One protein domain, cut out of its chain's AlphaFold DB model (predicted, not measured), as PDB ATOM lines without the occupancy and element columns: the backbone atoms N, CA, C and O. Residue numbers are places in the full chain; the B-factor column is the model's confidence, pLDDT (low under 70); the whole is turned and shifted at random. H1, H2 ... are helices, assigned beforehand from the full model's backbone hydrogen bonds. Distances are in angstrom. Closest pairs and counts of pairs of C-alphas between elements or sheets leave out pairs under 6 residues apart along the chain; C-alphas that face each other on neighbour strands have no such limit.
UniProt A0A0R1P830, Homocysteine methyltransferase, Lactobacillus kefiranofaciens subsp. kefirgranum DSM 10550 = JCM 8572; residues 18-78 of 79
ATOM      1  N   MET A  18     151.434 125.328 145.933       97.12
ATOM      2  CA  MET A  18     150.292 125.197 145.021       97.12
ATOM      3  C   MET A  18     148.945 125.113 145.760       97.12
ATOM      4  O   MET A  18     148.019 125.824 145.390       97.12
ATOM      5  N   SER A  19     148.857 124.332 146.848       95.56
ATOM      6  CA  SER A  19     147.617 124.156 147.633       95.56
ATOM      7  C   SER A  19     147.022 125.490 148.084       95.56
ATOM      8  O   SER A  19     145.901 125.829 147.734       95.56
ATOM      9  N   THR A  20     147.814 126.306 148.784       95.88
ATOM     10  CA  THR A  20     147.365 127.609 149.295       95.88
ATOM     11  C   THR A  20     146.958 128.562 148.172       95.88
ATOM     12  O   THR A  20     146.025 129.346 148.321       95.88
ATOM     13  N   ALA A  21     147.652 128.519 147.034       96.31
ATOM     14  CA  ALA A  21     147.301 129.352 145.894       96.31
ATOM     15  C   ALA A  21     146.000 128.895 145.214       96.31
ATOM     16  O   ALA A  21     145.218 129.747 144.803       96.31
ATOM     17  N   LEU A  22     145.746 127.587 145.134       96.81
ATOM     18  CA  LEU A  22     144.506 127.019 144.598       96.81
ATOM     19  C   LEU A  22     143.311 127.197 145.544       96.81
ATOM     20  O   LEU A  22     142.206 127.443 145.069       96.81
ATOM     21  N   GLU A  23     143.520 127.182 146.861       96.12
ATOM     22  CA  GLU A  23     142.488 127.545 147.848       96.12
ATOM     23  C   GLU A  23     141.975 128.976 147.615       96.12
ATOM     24  O   GLU A  23     140.773 129.229 147.684       96.12
ATOM     25  N   HIS A  24     142.865 129.913 147.261       95.12
ATOM     26  CA  HIS A  24     142.475 131.274 146.865       95.12
ATOM     27  C   HIS A  24     141.734 131.338 145.517       95.12
ATOM     28  O   HIS A  24     141.065 132.332 145.245       95.12
ATOM     29  N   GLU A  25     141.845 130.299 144.687       93.81
ATOM     30  CA  GLU A  25     141.056 130.098 143.463       93.81
ATOM     31  C   GLU A  25     139.811 129.223 143.713       93.81
ATOM     32  O   GLU A  25     139.226 128.684 142.767       93.81
ATOM     33  N   GLU A  26     139.409 129.067 144.979       93.88
ATOM     34  CA  GLU A  26     138.220 128.321 145.413       93.88
ATOM     35  C   GLU A  26     138.260 126.823 145.051       93.88
ATOM     36  O   GLU A  26     137.224 126.202 144.814       93.88
ATOM     37  N   ILE A  27     139.458 126.233 144.988       94.56
ATOM     38  CA  ILE A  27     139.647 124.786 144.834       94.56
ATOM     39  C   ILE A  27     139.782 124.127 146.202       94.56
ATOM     40  O   ILE A  27     140.545 124.585 147.050       94.56
ATOM     41  N   ASP A  28     139.057 123.024 146.400       92.94
ATOM     42  CA  ASP A  28     139.200 122.194 147.593       92.94
ATOM     43  C   ASP A  28     140.472 121.344 147.514       92.94
ATOM     44  O   ASP A  28     140.590 120.421 146.703       92.94
ATOM     45  N   THR A  29     141.413 121.650 148.397       94.00
ATOM     46  CA  THR A  29     142.706 120.975 148.542       94.00
ATOM     47  C   THR A  29     142.754 120.045 149.755       94.00
ATOM     48  O   THR A  29     143.772 119.399 150.011       94.00
ATOM     49  N   ASN A  30     141.660 119.922 150.513       93.06
ATOM     50  CA  ASN A  30     141.626 119.185 151.774       93.06
ATOM     51  C   ASN A  30     141.278 117.695 151.587       93.06
ATOM     52  O   ASN A  30     140.467 117.124 152.322       93.06
ATOM     53  N   ASN A  31     141.860 117.051 150.574       90.50
ATOM     54  CA  ASN A  31     141.669 115.626 150.299       90.50
ATOM     55  C   ASN A  31     142.856 115.024 149.528       90.50
ATOM     56  O   ASN A  31     143.541 115.716 148.791       90.50
ATOM     57  N   ASP A  32     143.080 113.712 149.620       90.81
ATOM     58  CA  ASP A  32     144.257 113.069 149.007       90.81
ATOM     59  C   ASP A  32     144.266 113.032 147.463       90.81
ATOM     60  O   ASP A  32     145.232 112.557 146.860       90.81
ATOM     61  N   LEU A  33     143.190 113.479 146.811       93.81
ATOM     62  CA  LEU A  33     143.018 113.442 145.358       93.81
ATOM     63  C   LEU A  33     143.041 114.835 144.723       93.81
ATOM     64  O   LEU A  33     142.893 114.926 143.504       93.81
ATOM     65  N   TRP A  34     143.238 115.903 145.503       93.62
ATOM     66  CA  TRP A  34     143.008 117.267 145.031       93.62
ATOM     67  C   TRP A  34     143.841 117.622 143.794       93.62
ATOM     68  O   TRP A  34     143.301 118.220 142.873       93.62
ATOM     69  N   THR A  35     145.105 117.184 143.706       95.12
ATOM     70  CA  THR A  35     145.952 117.421 142.514       95.12
ATOM     71  C   THR A  35     145.393 116.734 141.272       95.12
ATOM     72  O   THR A  35     145.324 117.334 140.204       95.12
ATOM     73  N   ALA A  36     144.953 115.477 141.390       95.31
ATOM     74  CA  ALA A  36     144.355 114.753 140.270       95.31
ATOM     75  C   ALA A  36     143.019 115.386 139.843       95.31
ATOM     76  O   ALA A  36     142.777 115.549 138.649       95.31
ATOM     77  N   ILE A  37     142.186 115.786 140.810       93.81
ATOM     78  CA  ILE A  37     140.905 116.458 140.555       93.81
ATOM     79  C   ILE A  37     141.139 117.813 139.881       93.81
ATOM     80  O   ILE A  37     140.506 118.094 138.868       93.81
ATOM     81  N   ALA A  38     142.061 118.627 140.396       95.25
ATOM     82  CA  ALA A  38     142.370 119.942 139.844       95.25
ATOM     83  C   ALA A  38     142.955 119.834 138.425       95.25
ATOM     84  O   ALA A  38     142.554 120.586 137.539       95.25
ATOM     85  N   LEU A  39     143.839 118.861 138.170       95.69
ATOM     86  CA  LEU A  39     144.370 118.597 136.828       95.69
ATOM     87  C   LEU A  39     143.293 118.145 135.834       95.69
ATOM     88  O   LEU A  39     143.398 118.453 134.647       95.69
ATOM     89  N   GLU A  40     142.279 117.410 136.294       94.25
ATOM     90  CA  GLU A  40     141.177 116.933 135.455       94.25
ATOM     91  C   GLU A  40     140.113 118.012 135.202       94.25
ATOM     92  O   GLU A  40     139.641 118.157 134.072       94.25
ATOM     93  N   LYS A  41     139.720 118.753 136.243       93.94
ATOM     94  CA  LYS A  41     138.531 119.621 136.234       93.94
ATOM     95  C   LYS A  41     138.858 121.115 136.137       93.94
ATOM     96  O   LYS A  41     138.043 121.870 135.615       93.94
ATOM     97  N   ASP A  42     140.044 121.542 136.574       95.75
ATOM     98  CA  ASP A  42     140.377 122.950 136.838       95.75
ATOM     99  C   ASP A  42     141.757 123.364 136.282       95.75
ATOM    100  O   ASP A  42     142.449 124.224 136.837       95.75
ATOM    101  N   LEU A  43     142.162 122.782 135.147       96.12
ATOM    102  CA  LEU A  43     143.487 122.987 134.546       96.12
ATOM    103  C   LEU A  43     143.835 124.472 134.311       96.12
ATOM    104  O   LEU A  43     144.983 124.884 134.495       96.12
ATOM    105  N   ASP A  44     142.842 125.293 133.958       97.44
ATOM    106  CA  ASP A  44     143.020 126.736 133.772       97.44
ATOM    107  C   ASP A  44     143.462 127.436 135.066       97.44
ATOM    108  O   ASP A  44     144.313 128.330 135.021       97.44
ATOM    109  N   LYS A  45     142.952 127.020 136.231       97.50
ATOM    110  CA  LYS A  45     143.335 127.600 137.528       97.50
ATOM    111  C   LYS A  45     144.769 127.233 137.900       97.50
ATOM    112  O   LYS A  45     145.519 128.110 138.328       97.50
ATOM    113  N   ILE A  46     145.194 125.994 137.636       97.81
ATOM    114  CA  ILE A  46     146.598 125.569 137.801       97.81
ATOM    115  C   ILE A  46     147.522 126.437 136.940       97.81
ATOM    116  O   ILE A  46     148.538 126.953 137.418       97.81
ATOM    117  N   TYR A  47     147.147 126.668 135.677       97.62
ATOM    118  CA  TYR A  47     147.898 127.565 134.801       97.62
ATOM    119  C   TYR A  47     147.984 128.987 135.376       97.62
ATOM    120  O   TYR A  47     149.071 129.571 135.401       97.62
ATOM    121  N   GLN A  48     146.872 129.544 135.872       97.88
ATOM    122  CA  GLN A  48     146.874 130.882 136.472       97.88
ATOM    123  C   GLN A  48     147.769 130.965 137.712       97.88
ATOM    124  O   GLN A  48     148.484 131.957 137.867       97.88
ATOM    125  N   VAL A  49     147.785 129.940 138.568       98.00
ATOM    126  CA  VAL A  49     148.669 129.904 139.742       98.00
ATOM    127  C   VAL A  49     150.140 129.910 139.323       98.00
ATOM    128  O   VAL A  49     150.901 130.766 139.785       98.00
ATOM    129  N   HIS A  50     150.546 129.046 138.389       98.44
ATOM    130  CA  HIS A  50     151.917 129.078 137.869       98.44
ATOM    131  C   HIS A  50     152.251 130.432 137.241       98.44
ATOM    132  O   HIS A  50     153.310 131.002 137.514       98.44
ATOM    133  N   LEU A  51     151.336 130.996 136.451       98.31
ATOM    134  CA  LEU A  51     151.520 132.308 135.840       98.31
ATOM    135  C   LEU A  51     151.706 133.411 136.892       98.31
ATOM    136  O   LEU A  51     152.533 134.304 136.693       98.31
ATOM    137  N   LYS A  52     150.975 133.360 138.012       98.06
ATOM    138  CA  LYS A  52     151.148 134.290 139.138       98.06
ATOM    139  C   LYS A  52     152.538 134.163 139.756       98.06
ATOM    140  O   LYS A  52     153.175 135.192 139.981       98.06
ATOM    141  N   TYR A  53     153.050 132.947 139.948       98.44
ATOM    142  CA  TYR A  53     154.412 132.750 140.451       98.44
ATOM    143  C   TYR A  53     155.479 133.259 139.482       98.44
ATOM    144  O   TYR A  53     156.384 133.984 139.901       98.44
ATOM    145  N   PHE A  54     155.347 132.980 138.183       98.25
ATOM    146  CA  PHE A  54     156.264 133.526 137.179       98.25
ATOM    147  C   PHE A  54     156.229 135.061 137.147       98.25
ATOM    148  O   PHE A  54     157.281 135.701 137.119       98.25
ATOM    149  N   LYS A  55     155.041 135.676 137.233       98.19
ATOM    150  CA  LYS A  55     154.895 137.140 137.333       98.19
ATOM    151  C   LYS A  55     155.494 137.717 138.621       98.19
ATOM    152  O   LYS A  55     155.958 138.852 138.601       98.19
ATOM    153  N   ALA A  56     155.512 136.949 139.710       97.88
ATOM    154  CA  ALA A  56     156.151 137.321 140.973       97.88
ATOM    155  C   ALA A  56     157.682 137.130 140.972       97.88
ATOM    156  O   ALA A  56     158.342 137.521 141.934       97.88
ATOM    157  N   GLY A  57     158.258 136.567 139.901       97.25
ATOM    158  CA  GLY A  57     159.703 136.403 139.733       97.25
ATOM    159  C   GLY A  57     160.218 134.973 139.899       97.25
ATOM    160  O   GLY A  57     161.435 134.779 139.862       97.25
ATOM    161  N   ALA A  58     159.339 133.975 140.046       97.69
ATOM    162  CA  ALA A  58     159.756 132.580 139.955       97.69
ATOM    163  C   ALA A  58     160.388 132.309 138.582       97.69
ATOM    164  O   ALA A  58     159.942 132.810 137.550       97.69
ATOM    165  N   GLN A  59     161.453 131.518 138.578       95.62
ATOM    166  CA  GLN A  59     162.227 131.161 137.386       95.62
ATOM    167  C   GLN A  59     162.090 129.676 137.042       95.62
ATOM    168  O   GLN A  59     162.486 129.251 135.957       95.62
ATOM    169  N   LEU A  60     161.545 128.900 137.973       95.25
ATOM    170  CA  LEU A  60     161.275 127.479 137.866       95.25
ATOM    171  C   LEU A  60     159.946 127.204 138.570       95.25
ATOM    172  O   LEU A  60     159.690 127.782 139.625       95.25
ATOM    173  N   ALA A  61     159.137 126.329 137.982       97.06
ATOM    174  CA  ALA A  61     157.894 125.860 138.572       97.06
ATOM    175  C   ALA A  61     157.997 124.375 138.926       97.06
ATOM    176  O   ALA A  61     158.639 123.606 138.199       97.06
ATOM    177  N   ILE A  62     157.343 123.981 140.012       97.38
ATOM    178  CA  ILE A  62     157.143 122.582 140.389       97.38
ATOM    179  C   ILE A  62     155.758 122.176 139.892       97.38
ATOM    180  O   ILE A  62     154.770 122.815 140.225       97.38
ATOM    181  N   THR A  63     155.669 121.126 139.076       97.31
ATOM    182  CA  THR A  63     154.391 120.692 138.492       97.31
ATOM    183  C   THR A  63     153.389 120.259 139.562       97.31
ATOM    184  O   THR A  63     153.779 119.678 140.578       97.31
ATOM    185  N   ASP A  64     152.094 120.460 139.297       97.12
ATOM    186  CA  ASP A  64     150.991 120.074 140.193       97.12
ATOM    187  C   ASP A  64     150.722 118.555 140.227       97.12
ATOM    188  O   ASP A  64     149.609 118.067 140.071       97.12
ATOM    189  N   THR A  65     151.782 117.758 140.352       95.75
ATOM    190  CA  THR A  65     151.757 116.306 140.141       95.75
ATOM    191  C   THR A  65     152.137 115.515 141.386       95.75
ATOM    192  O   THR A  65     152.459 114.334 141.284       95.75
ATOM    193  N   TYR A  66     152.129 116.138 142.569       93.75
ATOM    194  CA  TYR A  66     152.588 115.490 143.801       93.75
ATOM    195  C   TYR A  66     151.761 114.241 144.165       93.75
ATOM    196  O   TYR A  66     152.345 113.218 144.519       93.75
ATOM    197  N   GLN A  67     150.428 114.280 144.013       93.44
ATOM    198  CA  GLN A  67     149.550 113.110 144.226       93.44
ATOM    199  C   GLN A  67     148.908 112.607 142.919       93.44
ATOM    200  O   GLN A  67     148.114 111.666 142.936       93.44
ATOM    201  N   ALA A  68     149.300 113.169 141.770       93.62
ATOM    202  CA  ALA A  68     148.786 112.800 140.455       93.62
ATOM    203  C   ALA A  68     149.444 111.507 139.940       93.62
ATOM    204  O   ALA A  68     150.419 111.520 139.187       93.62
ATOM    205  N   ASN A  69     148.905 110.362 140.357       94.38
ATOM    206  CA  ASN A  69     149.271 109.036 139.854       94.38
ATOM    207  C   ASN A  69     148.059 108.334 139.217       94.38
ATOM    208  O   ASN A  69     146.920 108.768 139.374       94.38
ATOM    209  N   VAL A  70     148.301 107.229 138.504       94.56
ATOM    210  CA  VAL A  70     147.248 106.491 137.781       94.56
ATOM    211  C   VAL A  70     146.088 106.108 138.706       94.56
ATOM    212  O   VAL A  70     144.930 106.276 138.337       94.56
ATOM    213  N   GLN A  71     146.376 105.628 139.917       94.06
ATOM    214  CA  GLN A  71     145.344 105.233 140.876       94.06
ATOM    215  C   GLN A  71     144.529 106.433 141.372       94.06
ATOM    216  O   GLN A  71     143.333 106.280 141.613       94.06
ATOM    217  N   ALA A  72     145.152 107.604 141.524       93.75
ATOM    218  CA  ALA A  72     144.456 108.831 141.888       93.75
ATOM    219  C   ALA A  72     143.457 109.239 140.796       93.75
ATOM    220  O   ALA A  72     142.282 109.393 141.104       93.75
ATOM    221  N   PHE A  73     143.878 109.284 139.526       93.19
ATOM    222  CA  PHE A  73     142.987 109.599 138.398       93.19
ATOM    223  C   PHE A  73     141.863 108.574 138.202       93.19
ATOM    224  O   PHE A  73     140.729 108.937 137.923       93.19
ATOM    225  N   VAL A  74     142.118 107.280 138.408       93.69
ATOM    226  CA  VAL A  74     141.032 106.281 138.358       93.69
ATOM    227  C   VAL A  74     140.006 106.516 139.474       93.69
ATOM    228  O   VAL A  74     138.815 106.290 139.271       93.69
ATOM    229  N   LYS A  75     140.446 106.967 140.657       90.12
ATOM    230  CA  LYS A  75     139.542 107.290 141.768       90.12
ATOM    231  C   LYS A  75     138.744 108.567 141.525       90.12
ATOM    232  O   LYS A  75     137.615 108.612 141.999       90.12
ATOM    233  N   THR A  76     139.268 109.568 140.812       84.94
ATOM    234  CA  THR A  76     138.510 110.806 140.544       84.94
ATOM    235  C   THR A  76     137.264 110.551 139.703       84.94
ATOM    236  O   THR A  76     136.252 111.203 139.921       84.94
ATOM    237  N   TRP A  77     137.269 109.537 138.837       79.62
ATOM    238  CA  TRP A  77     136.084 109.119 138.072       79.62
ATOM    239  C   TRP A  77     134.980 108.471 138.913       79.62
ATOM    240  O   TRP A  77     133.874 108.258 138.421       79.62
ATOM    241  N   LEU A  78     135.282 108.120 140.164       71.12
ATOM    242  CA  LEU A  78     134.321 107.576 141.123       71.12
ATOM    243  C   LEU A  78     133.724 108.665 142.038       71.12
ATOM    244  O   LEU A  78     132.893 108.327 142.882       71.12
TER     245      LEU A  78
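AT A GLANCE: This is residues 18 to 78 of the 79 residues of the protein "Homocysteine methyltransferase" of Lactobacillus kefiranofaciens subsp. kefirgranum DSM 10550 = JCM 8572 (UniProt A0A0R1P830). An elongated row of helices: H3, the longest, makes one half, H2 turns off it at a corner, and H4 packs on H2 at the other end. H1 packs on H3, and residues 56 to 69 fold back along the length to H4. The 61 printed residues include four named helices, H1 to H4 in order, and no named strand: all helix, compact, radius of gyration of the C-alphas 11.7 A, spans 38 by 21 by 17 A.

HOW THE PARTS SIT: H1, residues 18 to 23, touches H3, residues 43 to 55, at a steep tilt of 65 degrees, opposite ways; H3 touches it with residues 45 to 49 alone, the closest C-alphas being Ala 21 and Val 49, 6.3 A. H2, residues 34 to 41, is near H1, and close but not clearly touching H3, closest C-alphas Ala 38 and Ile 46, 7.3 A. H4, residues 70 to 76, touches H2, only just about perpendicular at 71 degrees, closest C-alphas Ala 36 and Phe 73, 5.7 A. H4 is apart from H1 and H3. Every O i to N i+4 pair is within hydrogen-bond range in H1, H2, H3 and H4.

IN THESE COORDINATES: H1 begins at C-alpha 18 (150.292, 125.197, 145.021). H3 is 18.4 A long, H2 and H4 10.1 A each, H1 8.6 A. H4 ends at C-alpha 76 (138.510, 110.806, 140.544).

THE WHOLE: The C-alphas farthest apart, Gly 57 and Leu 78, are 38.4 A apart. The link H3 to H4 is long, H2 to H3 tight. The printed part has no cut, and no printed residue is under 70.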